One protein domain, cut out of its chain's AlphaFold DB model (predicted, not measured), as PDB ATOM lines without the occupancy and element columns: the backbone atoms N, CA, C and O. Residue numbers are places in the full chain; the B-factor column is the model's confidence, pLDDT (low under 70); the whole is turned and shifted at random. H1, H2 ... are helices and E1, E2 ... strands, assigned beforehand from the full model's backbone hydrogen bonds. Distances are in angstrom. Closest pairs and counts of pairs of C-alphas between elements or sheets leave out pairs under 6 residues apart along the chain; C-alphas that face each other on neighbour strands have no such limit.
ATOM      1  N   TYR A 254      23.130 -60.034  38.538       83.62
ATOM      2  CA  TYR A 254      23.330 -59.157  37.397       83.62
ATOM      3  C   TYR A 254      22.114 -58.243  37.267       83.62
ATOM      4  O   TYR A 254      20.981 -58.725  37.197       83.62
ATOM      5  N   GLU A 255      22.345 -56.935  37.210       88.62
ATOM      6  CA  GLU A 255      21.299 -55.948  36.964       88.62
ATOM      7  C   GLU A 255      21.710 -54.985  35.848       88.62
ATOM      8  O   GLU A 255      22.832 -54.480  35.817       88.62
ATOM      9  N   GLU A 256      20.779 -54.693  34.941       90.31
ATOM     10  CA  GLU A 256      20.917 -53.601  33.980       90.31
ATOM     11  C   GLU A 256      20.039 -52.429  34.422       90.31
ATOM     12  O   GLU A 256      18.816 -52.556  34.524       90.31
ATOM     13  N   ILE A 257      20.655 -51.275  34.680       91.31
ATOM     14  CA  ILE A 257      19.957 -50.063  35.111       91.31
ATOM     15  C   ILE A 257      19.983 -49.001  34.020       91.31
ATOM     16  O   ILE A 257      21.016 -48.723  33.419       91.31
ATOM     17  N   LYS A 258      18.846 -48.349  33.779       89.94
ATOM     18  CA  LYS A 258      18.781 -47.200  32.870       89.94
ATOM     19  C   LYS A 258      19.212 -45.942  33.618       89.94
ATOM     20  O   LYS A 258      18.572 -45.565  34.595       89.94
ATOM     21  N   LEU A 259      20.263 -45.284  33.139       86.81
ATOM     22  CA  LEU A 259      20.763 -44.031  33.712       86.81
ATOM     23  C   LEU A 259      19.986 -42.824  33.183       86.81
ATOM     24  O   LEU A 259      19.786 -41.849  33.903       86.81
ATOM     25  N   GLN A 260      19.469 -42.923  31.960       82.69
ATOM     26  CA  GLN A 260      18.565 -41.954  31.352       82.69
ATOM     27  C   GLN A 260      17.352 -42.684  30.750       82.69
ATOM     28  O   GLN A 260      17.507 -43.783  30.207       82.69
ATOM     29  N   PRO A 261      16.136 -42.105  30.804       68.50
ATOM     30  CA  PRO A 261      15.036 -42.560  29.960       68.50
ATOM     31  C   PRO A 261      15.451 -42.539  28.484       68.50
ATOM     32  O   PRO A 261      16.155 -41.626  28.055       68.50
ATOM     33  N   ALA A 262      15.001 -43.520  27.697       64.06
ATOM     34  CA  ALA A 262      15.248 -43.510  26.258       64.06
ATOM     35  C   ALA A 262      14.663 -42.223  25.656       64.06
ATOM     36  O   ALA A 262      13.467 -41.963  25.797       64.06
ATOM     37  N   SER A 263      15.512 -41.418  25.021       63.44
ATOM     38  CA  SER A 263      15.148 -40.113  24.468       63.44
ATOM     39  C   SER A 263      15.546 -40.019  22.993       63.44
ATOM     40  O   SER A 263      16.120 -40.955  22.424       63.44
ATOM     41  N   ALA A 264      15.212 -38.897  22.354       58.84
ATOM     42  CA  ALA A 264      15.696 -38.593  21.009       58.84
ATOM     43  C   ALA A 264      17.229 -38.457  20.966       58.84
ATOM     44  O   ALA A 264      17.818 -38.746  19.932       58.84
ATOM     45  N   ASP A 265      17.860 -38.114  22.093       62.22
ATOM     46  CA  ASP A 265      19.285 -37.784  22.178       62.22
ATOM     47  C   ASP A 265      20.183 -39.012  22.375       62.22
ATOM     48  O   ASP A 265      21.390 -38.942  22.142       62.22
ATOM     49  N   GLY A 266      19.627 -40.159  22.787       73.19
ATOM     50  CA  GLY A 266      20.420 -41.354  23.071       73.19
ATOM     51  C   GLY A 266      19.853 -42.295  24.131       73.19
ATOM     52  O   GLY A 266      18.716 -42.155  24.594       73.19
ATOM     53  N   VAL A 267      20.675 -43.278  24.507       79.56
ATOM     54  CA  VAL A 267      20.421 -44.229  25.594       79.56
ATOM     55  C   VAL A 267      21.675 -44.354  26.458       79.56
ATOM     56  O   VAL A 267      22.770 -44.569  25.938       79.56
ATOM     57  N   SER A 268      21.478 -44.296  27.774       86.50
ATOM     58  CA  SER A 268      22.515 -44.564  28.770       86.50
ATOM     59  C   SER A 268      22.037 -45.614  29.758       86.50
ATOM     60  O   SER A 268      20.956 -45.483  30.343       86.50
ATOM     61  N   PHE A 269      22.847 -46.641  29.975       89.56
ATOM     62  CA  PHE A 269      22.579 -47.692  30.948       89.56
ATOM     63  C   PHE A 269      23.879 -48.181  31.585       89.56
ATOM     64  O   PHE A 269      24.961 -47.954  31.051       89.56
ATOM     65  N   ALA A 270      23.777 -48.845  32.731       91.38
ATOM     66  CA  ALA A 270      24.898 -49.521  33.365       91.38
ATOM     67  C   ALA A 270      24.557 -50.988  33.616       91.38
ATOM     68  O   ALA A 270      23.433 -51.316  33.998       91.38
ATOM     69  N   LYS A 271      25.542 -51.855  33.403       91.06
ATOM     70  CA  LYS A 271      25.517 -53.264  33.788       91.06
ATOM     71  C   LYS A 271      26.256 -53.416  35.106       91.06
ATOM     72  O   LYS A 271      27.390 -52.953  35.215       91.06
ATOM     73  N   VAL A 272      25.614 -54.033  36.088       91.19
ATOM     74  CA  VAL A 272      26.111 -54.099  37.461       91.19
ATOM     75  C   VAL A 272      26.145 -55.546  37.923       91.19
ATOM     76  O   VAL A 272      25.126 -56.236  37.887       91.19
ATOM     77  N   TRP A 273      27.320 -55.989  38.365       88.69
ATOM     78  CA  TRP A 273      27.519 -57.271  39.030       88.69
ATOM     79  C   TRP A 273      27.636 -57.034  40.528       88.69
ATOM     80  O   TRP A 273      28.553 -56.356  40.995       88.69
ATOM     81  N   ILE A 274      26.678 -57.590  41.256       87.38
ATOM     82  CA  ILE A 274      26.501 -57.420  42.692       87.38
ATOM     83  C   ILE A 274      26.832 -58.751  43.355       87.38
ATOM     84  O   ILE A 274      26.305 -59.783  42.937       87.38
ATOM     85  N   ASP A 275      27.694 -58.733  44.365       84.50
ATOM     86  CA  ASP A 275      28.067 -59.937  45.104       84.50
ATOM     87  C   ASP A 275      26.957 -60.428  46.054       84.50
ATOM     88  O   ASP A 275      25.883 -59.832  46.182       84.50
ATOM     89  N   GLY A 276      27.224 -61.539  46.748       79.38
ATOM     90  CA  GLY A 276      26.290 -62.122  47.712       79.38
ATOM     91  C   GLY A 276      25.976 -61.235  48.927       79.38
ATOM     92  O   GLY A 276      24.951 -61.459  49.570       79.38
ATOM     93  N   ALA A 277      26.805 -60.229  49.226       82.62
ATOM     94  CA  ALA A 277      26.575 -59.248  50.287       82.62
ATOM     95  C   ALA A 277      25.773 -58.025  49.801       82.62
ATOM     96  O   ALA A 277      25.417 -57.164  50.605       82.62
ATOM     97  N   GLY A 278      25.451 -57.947  48.505       82.75
ATOM     98  CA  GLY A 278      24.753 -56.807  47.919       82.75
ATOM     99  C   GLY A 278      25.680 -55.666  47.491       82.75
ATOM    100  O   GLY A 278      25.181 -54.585  47.180       82.75
ATOM    101  N   ILE A 279      27.000 -55.881  47.455       83.62
ATOM    102  CA  ILE A 279      27.985 -54.855  47.095       83.62
ATOM    103  C   ILE A 279      28.258 -54.910  45.579       83.62
ATOM    104  O   ILE A 279      28.536 -55.985  45.039       83.62
ATOM    105  N   PRO A 280      28.184 -53.774  44.858       86.75
ATOM    106  CA  PRO A 280      28.485 -53.709  43.430       86.75
ATOM    107  C   PRO A 280      29.999 -53.811  43.183       86.75
ATOM    108  O   PRO A 280      30.763 -52.877  43.429       86.75
ATOM    109  N   GLN A 281      30.433 -54.957  42.658       85.00
ATOM    110  CA  GLN A 281      31.848 -55.259  42.419       85.00
ATOM    111  C   GLN A 281      32.329 -54.753  41.056       85.00
ATOM    112  O   GLN A 281      33.446 -54.255  40.945       85.00
ATOM    113  N   THR A 282      31.481 -54.837  40.029       88.44
ATOM    114  CA  THR A 282      31.784 -54.357  38.673       88.44
ATOM    115  C   THR A 282      30.598 -53.571  38.136       88.44
ATOM    116  O   THR A 282      29.487 -54.097  38.062       88.44
ATOM    117  N   VAL A 283      30.837 -52.327  37.728       93.31
ATOM    118  CA  VAL A 283      29.861 -51.464  37.060       93.31
ATOM    119  C   VAL A 283      30.418 -51.067  35.701       93.31
ATOM    120  O   VAL A 283      31.436 -50.387  35.618       93.31
ATOM    121  N   SER A 284      29.748 -51.462  34.624       90.81
ATOM    122  CA  SER A 284      30.107 -51.062  33.261       90.81
ATOM    123  C   SER A 284      29.044 -50.138  32.697       90.81
ATOM    124  O   SER A 284      27.890 -50.538  32.526       90.81
ATOM    125  N   VAL A 285      29.428 -48.901  32.410       90.94
ATOM    126  CA  VAL A 285      28.550 -47.881  31.843       90.94
ATOM    127  C   VAL A 285      28.586 -47.955  30.320       90.94
ATOM    128  O   VAL A 285      29.625 -48.186  29.714       90.94
ATOM    129  N   PHE A 286      27.428 -47.758  29.697       86.00
ATOM    130  CA  PHE A 286      27.267 -47.682  28.252       86.00
ATOM    131  C   PHE A 286      26.449 -46.439  27.928       86.00
ATOM    132  O   PHE A 286      25.306 -46.313  28.375       86.00
ATOM    133  N   CYS A 287      27.017 -45.527  27.142       81.62
ATOM    134  CA  CYS A 287      26.357 -44.283  26.778       81.62
ATOM    135  C   CYS A 287      26.458 -44.043  25.273       81.62
ATOM    136  O   CYS A 287      27.544 -43.945  24.714       81.62
ATOM    137  N   ARG A 288      25.309 -43.966  24.601       75.44
ATOM    138  CA  ARG A 288      25.234 -43.794  23.149       75.44
ATOM    139  C   ARG A 288      24.310 -42.646  22.799       75.44
ATOM    140  O   ARG A 288      23.184 -42.603  23.289       75.44
ATOM    141  N   THR A 289      24.748 -41.774  21.902       71.19
ATOM    142  CA  THR A 289      23.913 -40.761  21.264       71.19
ATOM    143  C   THR A 289      23.233 -41.326  20.026       71.19
ATOM    144  O   THR A 289      23.721 -42.255  19.371       71.19
ATOM    145  N   ARG A 290      22.060 -40.779  19.712       63.50
ATOM    146  CA  ARG A 290      21.273 -41.171  18.542       63.50
ATOM    147  C   ARG A 290      21.459 -40.133  17.434       63.50
ATOM    148  O   ARG A 290      20.540 -39.390  17.121       63.50
ATOM    149  N   ASP A 291      22.652 -40.064  16.851       56.78
ATOM    150  CA  ASP A 291      22.887 -39.183  15.703       56.78
ATOM    151  C   ASP A 291      22.427 -39.858  14.401       56.78
ATOM    152  O   ASP A 291      22.963 -40.884  13.979       56.78
ATOM    153  N   SER A 292      21.406 -39.288  13.760       48.75
ATOM    154  CA  SER A 292      20.851 -39.779  12.494       48.75
ATOM    155  C   SER A 292      21.725 -39.497  11.264       48.75
ATOM    156  O   SER A 292      21.428 -40.011  10.187       48.75
ATOM    157  N   THR A 293      22.772 -38.674  11.384       50.75
ATOM    158  CA  THR A 293      23.658 -38.307  10.264       50.75
ATOM    159  C   THR A 293      24.807 -39.296  10.052       50.75
ATOM    160  O   THR A 293      25.375 -39.373   8.958       50.75
ATOM    161  N   ILE A 294      25.104 -40.132  11.049       52.91
ATOM    162  CA  ILE A 294      26.174 -41.126  10.983       52.91
ATOM    163  C   ILE A 294      25.622 -42.411  10.347       52.91
ATOM    164  O   ILE A 294      24.900 -43.183  10.974       52.91
ATOM    165  N   ARG A 295      25.998 -42.692   9.089       43.06
ATOM    166  CA  ARG A 295      25.513 -43.858   8.308       43.06
ATOM    167  C   ARG A 295      25.805 -45.237   8.941       43.06
ATOM    168  O   ARG A 295      25.275 -46.229   8.438       43.06
ATOM    169  N   ARG A 296      26.626 -45.328  10.003       44.16
ATOM    170  CA  ARG A 296      26.996 -46.587  10.691       44.16
ATOM    171  C   ARG A 296      27.285 -46.525  12.208       44.16
ATOM    172  O   ARG A 296      27.664 -47.557  12.751       44.16
ATOM    173  N   GLY A 297      27.109 -45.412  12.924       41.22
ATOM    174  CA  GLY A 297      27.636 -45.297  14.296       41.22
ATOM    175  C   GLY A 297      26.709 -44.584  15.269       41.22
ATOM    176  O   GLY A 297      26.246 -43.485  14.998       41.22
ATOM    177  N   SER A 298      26.468 -45.196  16.428       51.56
ATOM    178  CA  SER A 298      26.087 -44.445  17.622       51.56
ATOM    179  C   SER A 298      27.273 -43.580  18.041       51.56
ATOM    180  O   SER A 298      28.342 -44.140  18.298       51.56
ATOM    181  N   GLY A 299      27.104 -42.263  18.136       58.97
ATOM    182  CA  GLY A 299      28.102 -41.420  18.790       58.97
ATOM    183  C   GLY A 299      28.214 -41.823  20.259       58.97
ATOM    184  O   GLY A 299      27.244 -42.267  20.874       58.97
ATOM    185  N   SER A 300      29.408 -41.745  20.817       69.25
ATOM    186  CA  SER A 300      29.606 -41.908  22.255       69.25
ATOM    187  C   SER A 300      29.534 -40.519  22.913       69.25
ATOM    188  O   SER A 300      29.637 -39.515  22.211       69.25
ATOM    189  N   ARG A 301      29.273 -40.411  24.220       81.56
ATOM    190  CA  ARG A 301      29.290 -39.108  24.925       81.56
ATOM    191  C   ARG A 301      29.730 -39.237  26.378       81.56
ATOM    192  O   ARG A 301      29.681 -40.326  26.948       81.56
ATOM    193  N   LEU A 302      30.097 -38.106  26.978       84.38
ATOM    194  CA  LEU A 302      30.298 -37.993  28.423       84.38
ATOM    195  C   LEU A 302      28.994 -38.281  29.176       84.38
ATOM    196  O   LEU A 302      27.893 -37.961  28.709       84.38
ATOM    197  N   LEU A 303      29.135 -38.872  30.357       87.62
ATOM    198  CA  LEU A 303      28.026 -39.079  31.275       87.62
ATOM    199  C   LEU A 303      27.691 -37.746  31.958       87.62
ATOM    200  O   LEU A 303      28.577 -37.035  32.422       87.62
ATOM    201  N   SER A 304      26.413 -37.389  32.013       88.94
ATOM    202  CA  SER A 304      25.972 -36.156  32.671       88.94
ATOM    203  C   SER A 304      26.025 -36.283  34.195       88.94
ATOM    204  O   SER A 304      25.921 -37.382  34.744       88.94
ATOM    205  N   GLU A 305      26.085 -35.152  34.905       90.00
ATOM    206  CA  GLU A 305      26.028 -35.150  36.374       90.00
ATOM    207  C   GLU A 305      24.796 -35.885  36.919       90.00
ATOM    208  O   GLU A 305      24.894 -36.601  37.911       90.00
ATOM    209  N   GLN A 306      23.630 -35.739  36.280       89.62
ATOM    210  CA  GLN A 306      22.407 -36.408  36.730       89.62
ATOM    211  C   GLN A 306      22.502 -37.934  36.582       89.62
ATOM    212  O   GLN A 306      21.989 -38.666  37.427       89.62
ATOM    213  N   GLU A 307      23.143 -38.419  35.520       91.75
ATOM    214  CA  GLU A 307      23.373 -39.850  35.306       91.75
ATOM    215  C   GLU A 307      24.379 -40.408  36.313       91.75
ATOM    216  O   GLU A 307      24.130 -41.476  36.871       91.75
ATOM    217  N   PHE A 308      25.451 -39.664  36.614       93.44
ATOM    218  CA  PHE A 308      26.371 -40.017  37.696       93.44
ATOM    219  C   PHE A 308      25.668 -40.059  39.054       93.44
ATOM    220  O   PHE A 308      25.833 -41.038  39.773       93.44
ATOM    221  N   ARG A 309      24.842 -39.055  39.391       92.38
ATOM    222  CA  ARG A 309      24.070 -39.045  40.649       92.38
ATOM    223  C   ARG A 309      23.149 -40.251  40.744       92.38
ATOM    224  O   ARG A 309      23.174 -40.943  41.743       92.38
ATOM    225  N   ARG A 310      22.410 -40.581  39.679       92.38
ATOM    226  CA  ARG A 310      21.563 -41.787  39.654       92.38
ATOM    227  C   ARG A 310      22.350 -43.074  39.873       92.38
ATOM    228  O   ARG A 310      21.837 -43.991  40.508       92.38
ATOM    229  N   LEU A 311      23.553 -43.162  39.302       93.56
ATOM    230  CA  LEU A 311      24.421 -44.314  39.499       93.56
ATOM    231  C   LEU A 311      24.901 -44.390  40.954       93.56
ATOM    232  O   LEU A 311      24.782 -45.444  41.571       93.56
ATOM    233  N   HIS A 312      25.390 -43.274  41.493       94.19
ATOM    234  CA  HIS A 312      25.894 -43.161  42.861       94.19
ATOM    235  C   HIS A 312      24.805 -43.396  43.911       94.19
ATOM    236  O   HIS A 312      24.981 -44.256  44.763       94.19
ATOM    237  N   ASP A 313      23.643 -42.749  43.783       93.50
ATOM    238  CA  ASP A 313      22.503 -42.890  44.700       93.50
ATOM    239  C   ASP A 313      22.070 -44.356  44.854       93.50
ATOM    240  O   ASP A 313      21.605 -44.776  45.914       93.50
ATOM    241  N   LYS A 314      22.199 -45.145  43.779       93.38
ATOM    242  CA  LYS A 314      21.836 -46.563  43.780       93.38
ATOM    243  C   LYS A 314      22.985 -47.476  44.211       93.38
ATOM    244  O   LYS A 314      22.734 -48.493  44.853       93.38
ATOM    245  N   TYR A 315      24.217 -47.135  43.845       94.06
ATOM    246  CA  TYR A 315      25.404 -47.969  44.027       94.06
ATOM    247  C   TYR A 315      26.590 -47.155  44.572       94.06
ATOM    248  O   TYR A 315      27.617 -47.038  43.895       94.06
ATOM    249  N   PRO A 316      26.488 -46.607  45.797       92.94
ATOM    250  CA  PRO A 316      27.524 -45.726  46.342       92.94
ATOM    251  C   PRO A 316      28.846 -46.471  46.585       92.94
ATOM    252  O   PRO A 316      29.915 -45.922  46.335       92.94
ATOM    253  N   SER A 317      28.777 -47.755  46.954       93.00
ATOM    254  CA  SER A 317      29.936 -48.631  47.199       93.00
ATOM    255  C   SER A 317      30.490 -49.306  45.938       93.00
ATOM    256  O   SER A 317      30.902 -50.465  45.969       93.00
ATOM    257  N   THR A 318      30.445 -48.617  44.795       93.44
ATOM    258  CA  THR A 318      31.003 -49.134  43.535       93.44
ATOM    259  C   THR A 318      32.523 -49.220  43.628       93.44
ATOM    260  O   THR A 318      33.190 -48.197  43.734       93.44
ATOM    261  N   ARG A 319      33.072 -50.438  43.510       93.69
ATOM    262  CA  ARG A 319      34.527 -50.669  43.579       93.69
ATOM    263  C   ARG A 319      35.249 -50.575  42.244       93.69
ATOM    264  O   ARG A 319      36.405 -50.167  42.199       93.69
ATOM    265  N   LYS A 320      34.602 -50.973  41.148       95.31
ATOM    266  CA  LYS A 320      35.215 -50.969  39.814       95.31
ATOM    267  C   LYS A 320      34.258 -50.360  38.800       95.31
ATOM    268  O   LYS A 320      33.169 -50.898  38.586       95.31
ATOM    269  N   LEU A 321      34.671 -49.265  38.170       95.50
ATOM    270  CA  LEU A 321      33.871 -48.521  37.202       95.50
ATOM    271  C   LEU A 321      34.519 -48.569  35.815       95.50
ATOM    272  O   LEU A 321      35.671 -48.179  35.650       95.50
ATOM    273  N   PHE A 322      33.766 -49.028  34.818       93.38
ATOM    274  CA  PHE A 322      34.219 -49.230  33.441       93.38
ATOM    275  C   PHE A 322      33.335 -48.505  32.429       93.38
ATOM    276  O   PHE A 322      32.184 -48.169  32.715       93.38
ATOM    277  N   GLY A 323      33.840 -48.375  31.199       87.56
ATOM    278  CA  GLY A 323      33.040 -47.964  30.041       87.56
ATOM    279  C   GLY A 323      32.722 -46.471  29.980       87.56
ATOM    280  O   GLY A 323      31.856 -46.056  29.213       87.56
ATOM    281  N   LEU A 324      33.417 -45.644  30.767       90.69
ATOM    282  CA  LEU A 324      33.328 -44.197  30.610       90.69
ATOM    283  C   LEU A 324      34.011 -43.788  29.301       90.69
ATOM    284  O   LEU A 324      35.159 -44.139  29.059       90.69
ATOM    285  N   HIS A 325      33.330 -43.022  28.455       86.31
ATOM    286  CA  HIS A 325      33.928 -42.520  27.208       86.31
ATOM    287  C   HIS A 325      34.928 -41.385  27.432       86.31
ATOM    288  O   HIS A 325      35.785 -41.113  26.596       86.31
ATOM    289  N   GLY A 326      34.820 -40.701  28.561       88.12
ATOM    290  CA  GLY A 326      35.720 -39.626  28.909       88.12
ATOM    291  C   GLY A 326      35.515 -39.159  30.332       88.12
ATOM    292  O   GLY A 326      34.450 -39.375  30.917       88.12
ATOM    293  N   ILE A 327      36.535 -38.493  30.860       91.56
ATOM    294  CA  ILE A 327      36.472 -37.802  32.143       91.56
ATOM    295  C   ILE A 327      36.986 -36.380  31.940       91.56
ATOM    296  O   ILE A 327      38.139 -36.180  31.551       91.56
ATOM    297  N   ASP A 328      36.115 -35.418  32.219       92.19
ATOM    298  CA  ASP A 328      36.441 -34.005  32.384       92.19
ATOM    299  C   ASP A 328      36.406 -33.606  33.873       92.19
ATOM    300  O   ASP A 328      36.128 -34.429  34.749       92.19
ATOM    301  N   ASP A 329      36.662 -32.336  34.183       93.94
ATOM    302  CA  ASP A 329      36.650 -31.838  35.566       93.94
ATOM    303  C   ASP A 329      35.301 -32.039  36.282       93.94
ATOM    304  O   ASP A 329      35.267 -32.255  37.497       93.94
ATOM    305  N   ALA A 330      34.178 -31.951  35.558       92.25
ATOM    306  CA  ALA A 330      32.847 -32.166  36.124       92.25
ATOM    307  C   ALA A 330      32.638 -33.648  36.460       92.25
ATOM    308  O   ALA A 330      32.251 -33.988  37.580       92.25
ATOM    309  N   SER A 331      32.984 -34.530  35.524       93.81
ATOM    310  CA  SER A 331      32.970 -35.979  35.712       93.81
ATOM    311  C   SER A 331      33.877 -36.391  36.868       93.81
ATOM    312  O   SER A 331      33.452 -37.153  37.727       93.81
ATOM    313  N   ALA A 332      35.089 -35.839  36.961       95.69
ATOM    314  CA  ALA A 332      36.033 -36.127  38.040       95.69
ATOM    315  C   ALA A 332      35.461 -35.791  39.428       95.69
ATOM    316  O   ALA A 332      35.598 -36.582  40.359       95.69
ATOM    317  N   LYS A 333      34.754 -34.660  39.571       95.88
ATOM    318  CA  LYS A 333      34.061 -34.294  40.823       95.88
ATOM    319  C   LYS A 333      32.921 -35.246  41.176       95.88
ATOM    320  O   LYS A 333      32.660 -35.462  42.358       95.88
ATOM    321  N   MET A 334      32.230 -35.786  40.176       95.75
ATOM    322  CA  MET A 334      31.195 -36.797  40.394       95.75
ATOM    323  C   MET A 334      31.802 -38.147  40.779       95.75
ATOM    324  O   MET A 334      31.328 -38.786  41.712       95.75
ATOM    325  N   ILE A 335      32.877 -38.556  40.106       96.12
ATOM    326  CA  ILE A 335      33.589 -39.811  40.373       96.12
ATOM    327  C   ILE A 335      34.212 -39.796  41.773       96.12
ATOM    328  O   ILE A 335      34.158 -40.803  42.470       96.12
ATOM    329  N   ALA A 336      34.707 -38.645  42.234       95.38
ATOM    330  CA  ALA A 336      35.256 -38.472  43.581       95.38
ATOM    331  C   ALA A 336      34.264 -38.777  44.727       95.38
ATOM    332  O   ALA A 336      34.678 -38.835  45.879       95.38
ATOM    333  N   GLN A 337      32.968 -38.956  44.438       94.69
ATOM    334  CA  GLN A 337      31.946 -39.329  45.426       94.69
ATOM    335  C   GLN A 337      31.876 -40.845  45.680       94.69
ATOM    336  O   GLN A 337      31.228 -41.270  46.636       94.69
ATOM    337  N   PHE A 338      32.516 -41.672  44.847       94.88
ATOM    338  CA  PHE A 338      32.598 -43.122  45.044       94.88
ATOM    339  C   PHE A 338      33.790 -43.461  45.953       94.88
ATOM    340  O   PHE A 338      34.889 -43.740  45.478       94.88
ATOM    341  N   GLU A 339      33.581 -43.415  47.269       93.44
ATOM    342  CA  GLU A 339      34.646 -43.571  48.282       93.44
ATOM    343  C   GLU A 339      35.345 -44.943  48.240       93.44
ATOM    344  O   GLU A 339      36.538 -45.042  48.532       93.44
ATOM    345  N   ASP A 340      34.615 -45.982  47.824       94.19
ATOM    346  CA  ASP A 340      35.096 -47.366  47.721       94.19
ATOM    347  C   ASP A 340      35.743 -47.686  46.356       94.19
ATOM    348  O   ASP A 340      36.051 -48.846  46.080       94.19
ATOM    349  N   LEU A 341      35.913 -46.699  45.466       95.88
ATOM    350  CA  LEU A 341      36.380 -46.936  44.099       95.88
ATOM    351  C   LEU A 341      37.863 -47.329  44.073       95.88
ATOM    352  O   LEU A 341      38.740 -46.525  44.376       95.88
ATOM    353  N   GLU A 342      38.134 -48.557  43.636       95.69
ATOM    354  CA  GLU A 342      39.469 -49.149  43.531       95.69
ATOM    355  C   GLU A 342      40.012 -49.169  42.098       95.69
ATOM    356  O   GLU A 342      41.226 -49.089  41.889       95.69
ATOM    357  N   PHE A 343      39.120 -49.285  41.109       96.00
ATOM    358  CA  PHE A 343      39.466 -49.336  39.690       96.00
ATOM    359  C   PHE A 343      38.581 -48.403  38.862       96.00
ATOM    360  O   PHE A 343      37.352 -48.438  38.970       96.00
ATOM    361  N   LEU A 344      39.205 -47.635  37.970       95.81
ATOM    362  CA  LEU A 344      38.525 -46.719  37.059       95.81
ATOM    363  C   LEU A 344      39.038 -46.890  35.626       95.81
ATOM    364  O   LEU A 344      40.216 -46.664  35.363       95.81
ATOM    365  N   GLU A 345      38.154 -47.226  34.687       93.81
ATOM    366  CA  GLU A 345      38.447 -47.206  33.252       93.81
ATOM    367  C   GLU A 345      37.677 -46.094  32.539       93.81
ATOM    368  O   GLU A 345      36.449 -45.995  32.622       93.81
ATOM    369  N   THR A 346      38.420 -45.310  31.761       91.62
ATOM    370  CA  THR A 346      37.884 -44.348  30.802       91.62
ATOM    371  C   THR A 346      38.563 -44.503  29.446       91.62
ATOM    372  O   THR A 346      39.721 -44.910  29.347       91.62
ATOM    373  N   GLU A 347      37.864 -44.166  28.369       86.56
ATOM    374  CA  GLU A 347      38.483 -44.123  27.051       86.56
ATOM    375  C   GLU A 347      39.446 -42.941  26.945       86.56
ATOM    376  O   GLU A 347      40.544 -43.119  26.426       86.56
ATOM    377  N   ARG A 348      39.060 -41.766  27.458       85.50
ATOM    378  CA  ARG A 348      39.788 -40.499  27.269       85.50
ATOM    379  C   ARG A 348      39.774 -39.629  28.529       85.50
ATOM    380  O   ARG A 348      38.951 -39.831  29.425       85.50
ATOM    381  N   ILE A 349      40.665 -38.642  28.592       88.56
ATOM    382  CA  ILE A 349      40.741 -37.667  29.693       88.56
ATOM    383  C   ILE A 349      40.940 -36.242  29.164       88.56
ATOM    384  O   ILE A 349      41.668 -36.030  28.197       88.56
ATOM    385  N   GLN A 350      40.327 -35.271  29.841       87.56
ATOM    386  CA  GLN A 350      40.626 -33.843  29.710       87.56
ATOM    387  C   GLN A 350      40.484 -33.196  31.086       87.56
ATOM    388  O   GLN A 350      39.414 -32.731  31.471       87.56
ATOM    389  N   LEU A 351      41.571 -33.211  31.846       90.00
ATOM    390  CA  LEU A 351      41.580 -32.761  33.230       90.00
ATOM    391  C   LEU A 351      42.416 -31.494  33.351       90.00
ATOM    392  O   LEU A 351      43.509 -31.415  32.799       90.00
ATOM    393  N   SER A 352      41.899 -30.516  34.088       92.56
ATOM    394  CA  SER A 352      42.713 -29.436  34.640       92.56
ATOM    395  C   SER A 352      43.211 -29.818  36.037       92.56
ATOM    396  O   SER A 352      42.822 -30.847  36.601       92.56
ATOM    397  N   ALA A 353      43.983 -28.931  36.668       92.38
ATOM    398  CA  ALA A 353      44.359 -29.060  38.074       92.38
ATOM    399  C   ALA A 353      43.151 -29.305  39.005       92.38
ATOM    400  O   ALA A 353      43.270 -30.017  39.998       92.38
ATOM    401  N   THR A 354      41.969 -28.764  38.676       94.56
ATOM    402  CA  THR A 354      40.755 -28.959  39.487       94.56
ATOM    403  C   THR A 354      40.239 -30.396  39.400       94.56
ATOM    404  O   THR A 354      39.849 -30.969  40.419       94.56
ATOM    405  N   GLY A 355      40.225 -30.984  38.201       93.88
ATOM    406  CA  GLY A 355      39.830 -32.376  38.002       93.88
ATOM    407  C   GLY A 355      40.814 -33.345  38.652       93.88
ATOM    408  O   GLY A 355      40.396 -34.271  39.345       93.88
ATOM    409  N   LEU A 356      42.118 -33.080  38.525       94.50
ATOM    410  CA  LEU A 356      43.168 -33.869  39.179       94.50
ATOM    411  C   LEU A 356      43.033 -33.842  40.708       94.50
ATOM    412  O   LEU A 356      43.031 -34.896  41.340       94.50
ATOM    413  N   GLN A 357      42.807 -32.664  41.302       95.25
ATOM    414  CA  GLN A 357      42.537 -32.531  42.740       95.25
ATOM    415  C   GLN A 357      41.272 -33.268  43.194       95.25
ATOM    416  O   GLN A 357      41.178 -33.662  44.355       95.25
ATOM    417  N   ALA A 358      40.275 -33.427  42.321       95.69
ATOM    418  CA  ALA A 358      39.096 -34.224  42.642       95.69
ATOM    419  C   ALA A 358      39.442 -35.720  42.689       95.69
ATOM    420  O   ALA A 358      39.088 -36.381  43.661       95.69
ATOM    421  N   LEU A 359      40.181 -36.233  41.700       94.88
ATOM    422  CA  LEU A 359      40.594 -37.642  41.665       94.88
ATOM    423  C   LEU A 359      41.572 -38.003  42.792       94.88
ATOM    424  O   LEU A 359      41.483 -39.096  43.335       94.88
ATOM    425  N   GLN A 360      42.431 -37.069  43.214       94.19
ATOM    426  CA  GLN A 360      43.330 -37.236  44.369       94.19
ATOM    427  C   GLN A 360      42.600 -37.533  45.686       94.19
ATOM    428  O   GLN A 360      43.211 -38.029  46.628       94.19
ATOM    429  N   LYS A 361      41.305 -37.212  45.783       92.06
ATOM    430  CA  LYS A 361      40.504 -37.468  46.986       92.06
ATOM    431  C   LYS A 361      39.991 -38.900  47.077       92.06
ATOM    432  O   LYS A 361      39.405 -39.226  48.101       92.06
ATOM    433  N   LEU A 362      40.172 -39.726  46.043       94.56
ATOM    434  CA  LEU A 362      39.740 -41.122  46.039       94.56
ATOM    435  C   LEU A 362      40.717 -41.969  46.866       94.56
ATOM    436  O   LEU A 362      41.818 -42.254  46.398       94.56
ATOM    437  N   PRO A 363      40.344 -42.397  48.085       87.62
ATOM    438  CA  PRO A 363      41.303 -42.972  49.026       87.62
ATOM    439  C   PRO A 363      41.692 -44.413  48.682       87.62
ATOM    440  O   PRO A 363      42.710 -44.901  49.166       87.62
ATOM    441  N   GLN A 364      40.874 -45.104  47.884       94.06
ATOM    442  CA  GLN A 364      41.056 -46.514  47.538       94.06
ATOM    443  C   GLN A 364      41.476 -46.735  46.082       94.06
ATOM    444  O   GLN A 364      41.675 -47.887  45.699       94.06
ATOM    445  N   LEU A 365      41.615 -45.676  45.271       96.00
ATOM    446  CA  LEU A 365      41.890 -45.819  43.842       96.00
ATOM    447  C   LEU A 365      43.305 -46.373  43.632       96.00
ATOM    448  O   LEU A 365      44.295 -45.672  43.814       96.00
ATOM    449  N   LYS A 366      43.383 -47.644  43.231       95.38
ATOM    450  CA  LYS A 366      44.643 -48.369  43.026       95.38
ATOM    451  C   LYS A 366      45.063 -48.386  41.571       95.38
ATOM    452  O   LYS A 366      46.255 -48.385  41.289       95.38
ATOM    453  N   ILE A 367      44.104 -48.475  40.649       95.69
ATOM    454  CA  ILE A 367      44.381 -48.598  39.217       95.69
ATOM    455  C   ILE A 367      43.440 -47.680  38.442       95.69
ATOM    456  O   ILE A 367      42.218 -47.756  38.575       95.69
ATOM    457  N   MET A 368      44.014 -46.864  37.563       95.19
ATOM    458  CA  MET A 368      43.261 -46.072  36.600       95.19
ATOM    459  C   MET A 368      43.737 -46.412  35.195       95.19
ATOM    460  O   MET A 368      44.898 -46.196  34.838       95.19
ATOM    461  N   ARG A 369      42.827 -46.947  34.383       92.56
ATOM    462  CA  ARG A 369      43.071 -47.260  32.980       92.56
ATOM    463  C   ARG A 369      42.486 -46.172  32.097       92.56
ATOM    464  O   ARG A 369      41.294 -45.880  32.150       92.56
ATOM    465  N   VAL A 370      43.319 -45.629  31.224       91.31
ATOM    466  CA  VAL A 370      42.896 -44.687  30.191       91.31
ATOM    467  C   VAL A 370      43.243 -45.291  28.837       91.31
ATOM    468  O   VAL A 370      44.402 -45.614  28.567       91.31
ATOM    469  N   ARG A 371      42.241 -45.503  27.979       85.12
ATOM    470  CA  ARG A 371      42.473 -46.166  26.688       85.12
ATOM    471  C   ARG A 371      43.376 -45.322  25.792       85.12
ATOM    472  O   ARG A 371      44.304 -45.870  25.200       85.12
ATOM    473  N   CYS A 372      43.137 -44.018  25.714       81.62
ATOM    474  CA  CYS A 372      43.994 -43.105  24.978       81.62
ATOM    475  C   CYS A 372      44.165 -41.740  25.659       81.62
ATOM    476  O   CYS A 372      43.228 -41.171  26.220       81.62
ATOM    477  N   TRP A 373      45.390 -41.213  25.605       85.06
ATOM    478  CA  TRP A 373      45.755 -39.900  26.146       85.06
ATOM    479  C   TRP A 373      46.838 -39.234  25.298       85.06
ATOM    480  O   TRP A 373      47.560 -39.914  24.572       85.06
ATOM    481  N   HIS A 374      47.012 -37.923  25.450       84.12
ATOM    482  CA  HIS A 374      48.262 -37.263  25.065       84.12
ATOM    483  C   HIS A 374      49.365 -37.564  26.069       84.12
ATOM    484  O   HIS A 374      49.087 -37.753  27.256       84.12
ATOM    485  N   GLN A 375      50.615 -37.555  25.610       84.75
ATOM    486  CA  GLN A 375      51.759 -37.865  26.462       84.75
ATOM    487  C   GLN A 375      51.846 -36.921  27.672       84.75
ATOM    488  O   GLN A 375      51.909 -37.392  28.804       84.75
ATOM    489  N   ALA A 376      51.737 -35.605  27.447       85.44
ATOM    490  CA  ALA A 376      51.793 -34.608  28.517       85.44
ATOM    491  C   ALA A 376      50.687 -34.798  29.573       85.44
ATOM    492  O   ALA A 376      50.960 -34.750  30.770       85.44
ATOM    493  N   ALA A 377      49.454 -35.083  29.138       85.62
ATOM    494  CA  ALA A 377      48.332 -35.336  30.042       85.62
ATOM    495  C   ALA A 377      48.518 -36.637  30.844       85.62
ATOM    496  O   ALA A 377      48.180 -36.696  32.024       85.62
ATOM    497  N   GLY A 378      49.073 -37.682  30.219       88.06
ATOM    498  CA  GLY A 378      49.404 -38.934  30.898       88.06
ATOM    499  C   GLY A 378      50.498 -38.762  31.957       88.06
ATOM    500  O   GLY A 378      50.393 -39.335  33.042       88.06
ATOM    501  N   ASP A 379      51.521 -37.958  31.669       89.44
ATOM    502  CA  ASP A 379      52.610 -37.671  32.606       89.44
ATOM    503  C   ASP A 379      52.131 -36.817  33.792       89.44
ATOM    504  O   ASP A 379      52.451 -37.126  34.941       89.44
ATOM    505  N   GLU A 380      51.292 -35.806  33.543       91.19
ATOM    506  CA  GLU A 380      50.663 -35.003  34.600       91.19
ATOM    507  C   GLU A 380      49.731 -35.846  35.485       91.19
ATOM    508  O   GLU A 380      49.759 -35.719  36.715       91.19
ATOM    509  N   LEU A 381      48.951 -36.757  34.889       91.69
ATOM    510  CA  LEU A 381      48.084 -37.675  35.627       91.69
ATOM    511  C   LEU A 381      48.897 -38.598  36.547       91.69
ATOM    512  O   LEU A 381      48.563 -38.736  37.723       91.69
ATOM    513  N   LYS A 382      49.992 -39.180  36.039       93.00
ATOM    514  CA  LYS A 382      50.913 -40.017  36.829       93.00
ATOM    515  C   LYS A 382      51.566 -39.246  37.970       93.00
ATOM    516  O   LYS A 382      51.658 -39.764  39.076       93.00
ATOM    517  N   ALA A 383      52.005 -38.013  37.715       92.88
ATOM    518  CA  ALA A 383      52.598 -37.163  38.743       92.88
ATOM    519  C   ALA A 383      51.584 -36.781  39.834       92.88
ATOM    520  O   ALA A 383      51.943 -36.661  41.004       92.88
ATOM    521  N   SER A 384      50.318 -36.604  39.454       93.06
ATOM    522  CA  SER A 384      49.250 -36.182  40.360       93.06
ATOM    523  C   SER A 384      48.658 -37.323  41.187       93.06
ATOM    524  O   SER A 384      48.076 -37.047  42.234       93.06
ATOM    525  N   LEU A 385      48.788 -38.575  40.741       92.88
ATOM    526  CA  LEU A 385      48.246 -39.770  41.398       92.88
ATOM    527  C   LEU A 385      49.357 -40.815  41.639       92.88
ATOM    528  O   LEU A 385      49.323 -41.888  41.037       92.88
ATOM    529  N   PRO A 386      50.350 -40.528  42.503       89.00
ATOM    530  CA  PRO A 386      51.535 -41.377  42.665       89.00
ATOM    531  C   PRO A 386      51.238 -42.756  43.274       89.00
ATOM    532  O   PRO A 386      51.957 -43.711  42.989       89.00
ATOM    533  N   ASP A 387      50.177 -42.869  44.078       90.19
ATOM    534  CA  ASP A 387      49.759 -44.124  44.717       90.19
ATOM    535  C   ASP A 387      48.825 -44.969  43.825       90.19
ATOM    536  O   ASP A 387      48.447 -46.083  44.192       90.19
ATOM    537  N   CYS A 388      48.462 -44.459  42.641       93.81
ATOM    538  CA  CYS A 388      47.614 -45.140  41.669       93.81
ATOM    539  C   CYS A 388      48.450 -45.641  40.485       93.81
ATOM    540  O   CYS A 388      49.145 -44.878  39.812       93.81
ATOM    541  N   GLU A 389      48.319 -46.919  40.138       94.88
ATOM    542  CA  GLU A 389      48.887 -47.463  38.910       94.88
ATOM    543  C   GLU A 389      48.110 -46.923  37.697       94.88
ATOM    544  O   GLU A 389      46.975 -47.323  37.420       94.88
ATOM    545  N   ILE A 390      48.724 -46.001  36.953       93.00
ATOM    546  CA  ILE A 390      48.136 -45.434  35.737       93.00
ATOM    547  C   ILE A 390      48.519 -46.285  34.522       93.00
ATOM    548  O   ILE A 390      49.686 -46.338  34.117       93.00
ATOM    549  N   ARG A 391      47.520 -46.915  33.898       89.62
ATOM    550  CA  ARG A 391      47.682 -47.793  32.731       89.62
ATOM    551  C   ARG A 391      47.151 -47.122  31.466       89.62
ATOM    552  O   ARG A 391      45.994 -46.712  31.416       89.62
ATOM    553  N   GLY A 392      47.989 -47.047  30.436       79.50
ATOM    554  CA  GLY A 392      47.636 -46.500  29.124       79.50
ATOM    555  C   GLY A 392      47.641 -47.584  28.060       79.50
ATOM    556  O   GLY A 392      48.507 -48.457  28.104       79.50
ATOM    557  N   ALA A 393      46.707 -47.529  27.107       66.62
ATOM    558  CA  ALA A 393      46.744 -48.425  25.949       66.62
ATOM    559  C   ALA A 393      47.378 -47.762  24.712       66.62
ATOM    560  O   ALA A 393      48.178 -48.403  24.038       66.62
ATOM    561  N   TRP A 394      47.072 -46.488  24.439       71.69
ATOM    562  CA  TRP A 394      47.539 -45.788  23.234       71.69
ATOM    563  C   TRP A 394      47.874 -44.316  23.507       71.69
ATOM    564  O   TRP A 394      47.099 -43.605  24.144       71.69
ATOM    565  N   GLN A 395      49.010 -43.841  22.994       75.44
ATOM    566  CA  GLN A 395      49.362 -42.418  23.017       75.44
ATOM    567  C   GLN A 395      48.817 -41.734  21.759       75.44
ATOM    568  O   GLN A 395      49.086 -42.178  20.644       75.44
ATOM    569  N   LEU A 396      48.035 -40.672  21.946       69.94
ATOM    570  CA  LEU A 396      47.535 -39.823  20.871       69.94
ATOM    571  C   LEU A 396      48.618 -38.823  20.454       69.94
ATOM    572  O   LEU A 396      49.216 -38.192  21.332       69.94
TER     573      LEU A 396
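AT A GLANCE: This is residues 254 to 396 of the 408 residues of an uncharacterized protein of Symmachiella macrocystis (UniProt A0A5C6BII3). What does this domain look like? It is a twisted wall of seven strands with helices along one face and no named helix on the other. H1 packs over the E1 and E2 end and H4 over the E7 edge, while H2 and H3 stand farther off the sheet between them, side by side in a row with H1. What is it made of? The printed part has 143 residues with seven named strands and four named helices, in the order E1 E2 E3 H1 E4 H2 E5 H3 E6 H4 E7; the sheet is mixed, in the order E1 E2 E3 E4 E5 E6 E7, and the class is mixed, helices and strands. It is compact, with a radius of gyration of the C-alphas of 15.1 A and spans of 42 by 41 by 24 A.

IN THESE COORDINATES: Where do the first strands run? E1 holds residues 254 to 258 and begins at C-alpha 254, at (23.330, -59.157, 37.397). E2, residues 266 to 274, and E3, residues 280 to 289, each measure 26.1 A from first to last C-alpha. Which elements follow? H1 is residues 305 to 314, 14.2 A long, with C-alpha 305 at (26.028, -35.150, 36.374). E4 is residues 320 to 324, H2 residues 329 to 335, E5 residues 343 to 346 and H3 residues 353 to 359. Where does the printed part end? E6, residues 367 to 374, is 18.5 A long and bends by 79 degrees at residue 371; H4, residues 375 to 384, is 14.2 A long. E7, residues 389 to 396, is 19.6 A long, bends by 69 degrees at residue 393 and ends at C-alpha 396, at (47.535, -39.823, 20.871).

HOW THE PARTS SIT: How do the antiparallel strands pair? E1, E2 and E3 form a meander, each strand the antiparallel neighbour of the one before, and E1 and E2 as well as E2 and E3 are hairpins. N 257 and O 270 are 2.9 A apart, and N 271 and O 284 2.8 A, both within hydrogen-bond range. How does the parallel part go on? From E3 to E7 each strand is parallel to the next, with N 322 and O 283 at 2.8 A, N 345 and O 321 at 2.8 A, N 369 and O 344 at 2.8 A and N 391 and O 368 at 2.9 A, within hydrogen-bond range. E3, H1, E4; E4, H2, E5; E5, H3, E6; and E6, H4, E7 are strand-helix-strand units, two parallel neighbour strands with a helix between, each with a right-handed crossover. Which helices are on the sheet? H1 lies over E2 at a height over the sheet of 9.7 A, and H4 lies on the same face at 9.3 A, over E7 and only just over E6, on which 3 of its 10 C-alphas fall. The closest C-alphas of H4 and E7 are those of Lys 382 and Ile 390, 6.2 A apart. How do the helices stand? H2 touches H1, with C-alphas of Phe 308 and Met 334 closest at 6.4 A, and H3, with those of Asp 329 and Gly 355 closest at 4.0 A; the tilts are shallow, 9 and 10 degrees, the same way. H3 and H4 are close but not clearly touching, with the C-alphas of Leu 356 and Ser 384 closest at 6.6 A. In H1, H2, H3 and H4 every O i to N i+4 pair is within hydrogen-bond range.

THE WHOLE: How large is it? The C-alphas farthest apart, of Ala 277 and Thr 293, are 45.3 A apart, and the printed part has no cut. Which link is long? The link from E3 to H1, residues 290 to 304, is long; its residues 299 to 300 pair antiparallel with residues 288 to 289 of E3. Where is confidence low? The mean pLDDT of the printed part is 85.8, and residues 261 to 265, 290 to 300, 393 and 396 are under 70.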